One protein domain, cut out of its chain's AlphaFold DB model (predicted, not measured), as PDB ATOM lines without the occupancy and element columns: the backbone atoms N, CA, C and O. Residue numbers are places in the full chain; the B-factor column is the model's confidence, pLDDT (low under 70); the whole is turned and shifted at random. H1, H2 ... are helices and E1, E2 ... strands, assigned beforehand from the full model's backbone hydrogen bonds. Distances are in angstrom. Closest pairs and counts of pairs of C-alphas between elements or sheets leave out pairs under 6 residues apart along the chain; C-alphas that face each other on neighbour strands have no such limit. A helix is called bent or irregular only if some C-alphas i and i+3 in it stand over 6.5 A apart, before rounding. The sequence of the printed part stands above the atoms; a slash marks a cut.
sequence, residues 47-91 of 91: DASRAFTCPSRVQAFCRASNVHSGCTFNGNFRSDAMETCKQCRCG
ATOM      1  N   ASP A  47     -33.959 -14.508  35.591       86.75
ATOM      2  CA  ASP A  47     -35.210 -14.353  34.880       86.75
ATOM      3  C   ASP A  47     -35.958 -15.692  34.861       86.75
ATOM      4  O   ASP A  47     -35.586 -16.633  34.159       86.75
ATOM      5  N   ALA A  48     -37.034 -15.773  35.647       80.31
ATOM      6  CA  ALA A  48     -37.878 -16.963  35.738       80.31
ATOM      7  C   ALA A  48     -38.666 -17.249  34.448       80.31
ATOM      8  O   ALA A  48     -39.202 -18.346  34.291       80.31
ATOM      9  N   SER A  49     -38.755 -16.278  33.530       85.81
ATOM     10  CA  SER A  49     -39.448 -16.454  32.252       85.81
ATOM     11  C   SER A  49     -38.579 -17.122  31.182       85.81
ATOM     12  O   SER A  49     -39.106 -17.741  30.255       85.81
ATOM     13  N   ARG A  50     -37.248 -17.075  31.324       87.75
ATOM     14  CA  ARG A  50     -36.310 -17.725  30.406       87.75
ATOM     15  C   ARG A  50     -36.112 -19.197  30.738       87.75
ATOM     16  O   ARG A  50     -35.685 -19.579  31.827       87.75
ATOM     17  N   ALA A  51     -36.336 -20.030  29.729       89.88
ATOM     18  CA  ALA A  51     -35.994 -21.439  29.791       89.88
ATOM     19  C   ALA A  51     -34.481 -21.657  29.621       89.88
ATOM     20  O   ALA A  51     -33.798 -20.957  28.870       89.88
ATOM     21  N   PHE A  52     -33.971 -22.694  30.280       92.50
ATOM     22  CA  PHE A  52     -32.623 -23.208  30.074       92.50
ATOM     23  C   PHE A  52     -32.672 -24.688  29.701       92.50
ATOM     24  O   PHE A  52     -33.567 -25.431  30.113       92.50
ATOM     25  N   THR A  53     -31.675 -25.118  28.937       93.25
ATOM     26  CA  THR A  53     -31.504 -26.501  28.497       93.25
ATOM     27  C   THR A  53     -30.204 -27.052  29.055       93.25
ATOM     28  O   THR A  53     -29.169 -26.392  29.024       93.25
ATOM     29  N   CYS A  54     -30.255 -28.281  29.554       92.56
ATOM     30  CA  CYS A  54     -29.118 -29.000  30.112       92.56
ATOM     31  C   CYS A  54     -28.948 -30.349  29.408       92.56
ATOM     32  O   CYS A  54     -29.920 -30.867  28.853       92.56
ATOM     33  N   PRO A  55     -27.766 -30.978  29.499       93.44
ATOM     34  CA  PRO A  55     -27.605 -32.380  29.137       93.44
ATOM     35  C   PRO A  55     -28.580 -33.267  29.919       93.44
ATOM     36  O   PRO A  55     -28.769 -33.073  31.122       93.44
ATOM     37  N   SER A  56     -29.138 -34.286  29.266       93.06
ATOM     38  CA  SER A  56     -30.157 -35.181  29.842       93.06
ATOM     39  C   SER A  56     -29.747 -35.810  31.178       93.06
ATOM     40  O   SER A  56     -30.578 -35.955  32.069       93.06
ATOM     41  N   ARG A  57     -28.454 -36.108  31.362       92.56
ATOM     42  CA  ARG A  57     -27.908 -36.687  32.604       92.56
ATOM     43  C   ARG A  57     -28.067 -35.787  33.831       92.56
ATOM     44  O   ARG A  57     -28.184 -36.299  34.935       92.56
ATOM     45  N   VAL A  58     -28.042 -34.466  33.646       92.69
ATOM     46  CA  VAL A  58     -28.087 -33.480  34.743       92.69
ATOM     47  C   VAL A  58     -29.345 -32.615  34.703       92.69
ATOM     48  O   VAL A  58     -29.603 -31.870  35.639       92.69
ATOM     49  N   GLN A  59     -30.163 -32.723  33.654       91.88
ATOM     50  CA  GLN A  59     -31.341 -31.883  33.447       91.88
ATOM     51  C   GLN A  59     -32.352 -31.966  34.594       91.88
ATOM     52  O   GLN A  59     -32.853 -30.932  35.025       91.88
ATOM     53  N   ALA A  60     -32.632 -33.168  35.103       91.38
ATOM     54  CA  ALA A  60     -33.548 -33.343  36.229       91.38
ATOM     55  C   ALA A  60     -32.999 -32.701  37.514       91.38
ATOM     56  O   ALA A  60     -33.731 -32.015  38.216       91.38
ATOM     57  N   PHE A  61     -31.698 -32.863  37.771       92.06
ATOM     58  CA  PHE A  61     -31.027 -32.285  38.935       92.06
ATOM     59  C   PHE A  61     -30.982 -30.753  38.865       92.06
ATOM     60  O   PHE A  61     -31.384 -30.073  39.800       92.06
ATOM     61  N   CYS A  62     -30.568 -30.195  37.727       91.62
ATOM     62  CA  CYS A  62     -30.455 -28.749  37.553       91.62
ATOM     63  C   CYS A  62     -31.819 -28.042  37.502       91.62
ATOM     64  O   CYS A  62     -31.879 -26.844  37.736       91.62
ATOM     65  N   ARG A  63     -32.917 -28.748  37.200       90.00
ATOM     66  CA  ARG A  63     -34.287 -28.201  37.259       90.00
ATOM     67  C   ARG A  63     -34.985 -28.447  38.594       90.00
ATOM     68  O   ARG A  63     -36.116 -27.998  38.766       90.00
ATOM     69  N   ALA A  64     -34.359 -29.182  39.506       90.81
ATOM     70  CA  ALA A  64     -34.954 -29.469  40.796       90.81
ATOM     71  C   ALA A  64     -35.095 -28.177  41.614       90.81
ATOM     72  O   ALA A  64     -34.223 -27.312  41.584       90.81
ATOM     73  N   SER A  65     -36.186 -28.046  42.370       85.38
ATOM     74  CA  SER A  65     -36.498 -26.821  43.124       85.38
ATOM     75  C   SER A  65     -35.475 -26.484  44.213       85.38
ATOM     76  O   SER A  65     -35.424 -25.349  44.669       85.38
ATOM     77  N   ASN A  66     -34.661 -27.455  44.632       88.19
ATOM     78  CA  ASN A  66     -33.582 -27.270  45.603       88.19
ATOM     79  C   ASN A  66     -32.274 -26.754  44.979       88.19
ATOM     80  O   ASN A  66     -31.322 -26.499  45.712       88.19
ATOM     81  N   VAL A  67     -32.199 -26.635  43.652       86.50
ATOM     82  CA  VAL A  67     -31.040 -26.102  42.938       86.50
ATOM     83  C   VAL A  67     -31.497 -24.829  42.232       86.50
ATOM     84  O   VAL A  67     -32.166 -24.917  41.203       86.50
ATOM     85  N   HIS A  68     -31.162 -23.644  42.763       89.31
ATOM     86  CA  HIS A  68     -31.533 -22.380  42.114       89.31
ATOM     87  C   HIS A  68     -30.768 -22.224  40.807       89.31
ATOM     88  O   HIS A  68     -29.671 -21.669  40.766       89.31
ATOM     89  N   SER A  69     -31.355 -22.738  39.736       89.94
ATOM     90  CA  SER A  69     -30.816 -22.689  38.389       89.94
ATOM     91  C   SER A  69     -31.732 -21.881  37.500       89.94
ATOM     92  O   SER A  69     -32.954 -22.022  37.547       89.94
ATOM     93  N   GLY A  70     -31.142 -21.075  36.635       92.25
ATOM     94  CA  GLY A  70     -31.906 -20.305  35.680       92.25
ATOM     95  C   GLY A  70     -31.032 -19.425  34.817       92.25
ATOM     96  O   GLY A  70     -29.804 -19.412  34.918       92.25
ATOM     97  N   CYS A  71     -31.697 -18.699  33.939       92.75
ATOM     98  CA  CYS A  71     -31.056 -17.746  33.061       92.75
ATOM     99  C   CYS A  71     -31.113 -16.371  33.677       92.75
ATOM    100  O   CYS A  71     -32.162 -15.947  34.135       92.75
ATOM    101  N   THR A  72     -30.000 -15.664  33.683       91.50
ATOM    102  CA  THR A  72     -29.981 -14.263  34.065       91.50
ATOM    103  C   THR A  72     -30.541 -13.392  32.943       91.50
ATOM    104  O   THR A  72     -30.584 -13.795  31.775       91.50
ATOM    105  N   PHE A  73     -30.930 -12.160  33.274       88.50
ATOM    106  CA  PHE A  73     -31.424 -11.197  32.281       88.50
ATOM    107  C   PHE A  73     -30.414 -10.898  31.166       88.50
ATOM    108  O   PHE A  73     -30.811 -10.569  30.050       88.50
ATOM    109  N   ASN A  74     -29.111 -11.050  31.429       88.06
ATOM    110  CA  ASN A  74     -28.075 -10.888  30.411       88.06
ATOM    111  C   ASN A  74     -27.850 -12.139  29.532       88.06
ATOM    112  O   ASN A  74     -26.923 -12.150  28.726       88.06
ATOM    113  N   GLY A  75     -28.672 -13.185  29.682       88.00
ATOM    114  CA  GLY A  75     -28.613 -14.403  28.869       88.00
ATOM    115  C   GLY A  75     -27.580 -15.436  29.325       88.00
ATOM    116  O   GLY A  75     -27.357 -16.418  28.620       88.00
ATOM    117  N   ASN A  76     -26.963 -15.250  30.494       90.62
ATOM    118  CA  ASN A  76     -26.046 -16.233  31.062       90.62
ATOM    119  C   ASN A  76     -26.798 -17.265  31.903       90.62
ATOM    120  O   ASN A  76     -27.768 -16.957  32.588       90.62
ATOM    121  N   PHE A  77     -26.322 -18.505  31.898       91.88
ATOM    122  CA  PHE A  77     -26.833 -19.505  32.826       91.88
ATOM    123  C   PHE A  77     -26.171 -19.337  34.199       91.88
ATOM    124  O   PHE A  77     -24.948 -19.203  34.291       91.88
ATOM    125  N   ARG A  78     -26.969 -19.385  35.266       92.12
ATOM    126  CA  ARG A  78     -26.512 -19.451  36.655       92.12
ATOM    127  C   ARG A  78     -27.132 -20.651  37.351       92.12
ATOM    128  O   ARG A  78     -28.276 -21.009  37.092       92.12
ATOM    129  N   SER A  79     -26.382 -21.232  38.279       91.12
ATOM    130  CA  SER A  79     -26.882 -22.250  39.200       91.12
ATOM    131  C   SER A  79     -26.103 -22.209  40.512       91.12
ATOM    132  O   SER A  79     -24.946 -21.786  40.516       91.12
ATOM    133  N   ASP A  80     -26.704 -22.671  41.605       90.88
ATOM    134  CA  ASP A  80     -25.979 -22.938  42.855       90.88
ATOM    135  C   ASP A  80     -25.043 -24.153  42.722       90.88
ATOM    136  O   ASP A  80     -23.957 -24.165  43.291       90.88
ATOM    137  N   ALA A  81     -25.407 -25.144  41.901       92.06
ATOM    138  CA  ALA A  81     -24.615 -26.357  41.678       92.06
ATOM    139  C   ALA A  81     -23.819 -26.276  40.368       92.06
ATOM    140  O   ALA A  81     -23.964 -27.109  39.462       92.06
ATOM    141  N   MET A  82     -22.991 -25.235  40.230       92.19
ATOM    142  CA  MET A  82     -22.336 -24.954  38.951       92.19
ATOM    143  C   MET A  82     -21.394 -26.065  38.481       92.19
ATOM    144  O   MET A  82     -21.293 -26.318  37.287       92.19
ATOM    145  N   GLU A  83     -20.771 -26.798  39.395       92.69
ATOM    146  CA  GLU A  83     -19.927 -27.955  39.074       92.69
ATOM    147  C   GLU A  83     -20.644 -29.024  38.231       92.69
ATOM    148  O   GLU A  83     -20.056 -29.575  37.294       92.69
ATOM    149  N   THR A  84     -21.931 -29.246  38.509       92.25
ATOM    150  CA  THR A  84     -22.772 -30.249  37.840       92.25
ATOM    151  C   THR A  84     -23.529 -29.638  36.663       92.25
ATOM    152  O   THR A  84     -23.638 -30.241  35.595       92.25
ATOM    153  N   CYS A  85     -24.010 -28.403  36.824       92.25
ATOM    154  CA  CYS A  85     -24.880 -27.731  35.863       92.25
ATOM    155  C   CYS A  85     -24.137 -26.833  34.859       92.25
ATOM    156  O   CYS A  85     -24.785 -26.194  34.036       92.25
ATOM    157  N   LYS A  86     -22.794 -26.768  34.860       92.25
ATOM    158  CA  LYS A  86     -22.009 -25.864  33.977       92.25
ATOM    159  C   LYS A  86     -22.263 -26.034  32.483       92.25
ATOM    160  O   LYS A  86     -21.960 -25.143  31.702       92.25
ATOM    161  N   GLN A  87     -22.760 -27.200  32.081       92.44
ATOM    162  CA  GLN A  87     -23.054 -27.505  30.681       92.44
ATOM    163  C   GLN A  87     -24.449 -27.030  30.251       92.44
ATOM    164  O   GLN A  87     -24.800 -27.154  29.080       92.44
ATOM    165  N   CYS A  88     -25.255 -26.521  31.182       92.25
ATOM    166  CA  CYS A  88     -26.549 -25.937  30.875       92.25
ATOM    167  C   CYS A  88     -26.388 -24.579  30.189       92.25
ATOM    168  O   CYS A  88     -25.443 -23.833  30.453       92.25
ATOM    169  N   ARG A  89     -27.323 -24.254  29.296       92.81
ATOM    170  CA  ARG A  89     -27.319 -23.018  28.510       92.81
ATOM    171  C   ARG A  89     -28.719 -22.433  28.433       92.81
ATOM    172  O   ARG A  89     -29.708 -23.164  28.442       92.81
ATOM    173  N   CYS A  90     -28.777 -21.115  28.338       91.75
ATOM    174  CA  CYS A  90     -30.010 -20.389  28.082       91.75
ATOM    175  C   CYS A  90     -30.428 -20.538  26.621       91.75
ATOM    176  O   CYS A  90     -29.563 -20.547  25.741       91.75
ATOM    177  N   GLY A  91     -31.733 -20.721  26.408       79.94
ATOM    178  CA  GLY A  91     -32.359 -20.744  25.085       79.94
ATOM    179  C   GLY A  91     -32.701 -19.355  24.572       79.94
ATOM    180  O   GLY A  91     -32.801 -18.411  25.398       79.94
TER     181      GLY A  91
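AT A GLANCE: This is residues 47 to 91 of the 91 residues of an uncharacterized protein of Ophiocordyceps unilateralis (UniProt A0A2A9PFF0). A short two-stranded hairpin, E1 and E2, lies towards one end of a small rounded body, with two touching helices, H1 and H2, towards the other; the stretches before H1 and after H2 pair briefly. The 45 printed residues run H1, E1, E2, H2, mixed in class, with under half in named elements. The whole is compact, radius of gyration of the C-alphas 9.2 A, spanning 25 by 18 by 16 A.

IN THESE COORDINATES: Find C-alpha 56 at (-30.157, -35.181, 29.842); H1 runs 10.0 A to residue 62, irregular, with C-alphas 57 and 60 7.5 A apart. E1, residues 69 to 72, spans 9.5 A; E2, 77 to 79, 6.9 A. H2, 82 to 85, spans 4.9 A, ending at (-24.880, -27.731, 35.863).

HOW THE PARTS SIT: Look at antiparallel E1 and E2: N 70 and O 78 are 2.9 A apart. H1 touches H2, closest C-alphas Cys 62 and Cys 85, 5.9 A. E1 and H2 are only just apart, closest 8.2 A. H1 has 1 of 3 O i to N i+4 pairs within hydrogen-bond range and 1 of 4 O i to N i+3; H2 is too short for an i+4 pair.

THE WHOLE: Residues 52 to 53 pair antiparallel with 89 to 90. The printed part has no cut, no link is long, and no printed residue is under 70 in pLDDT.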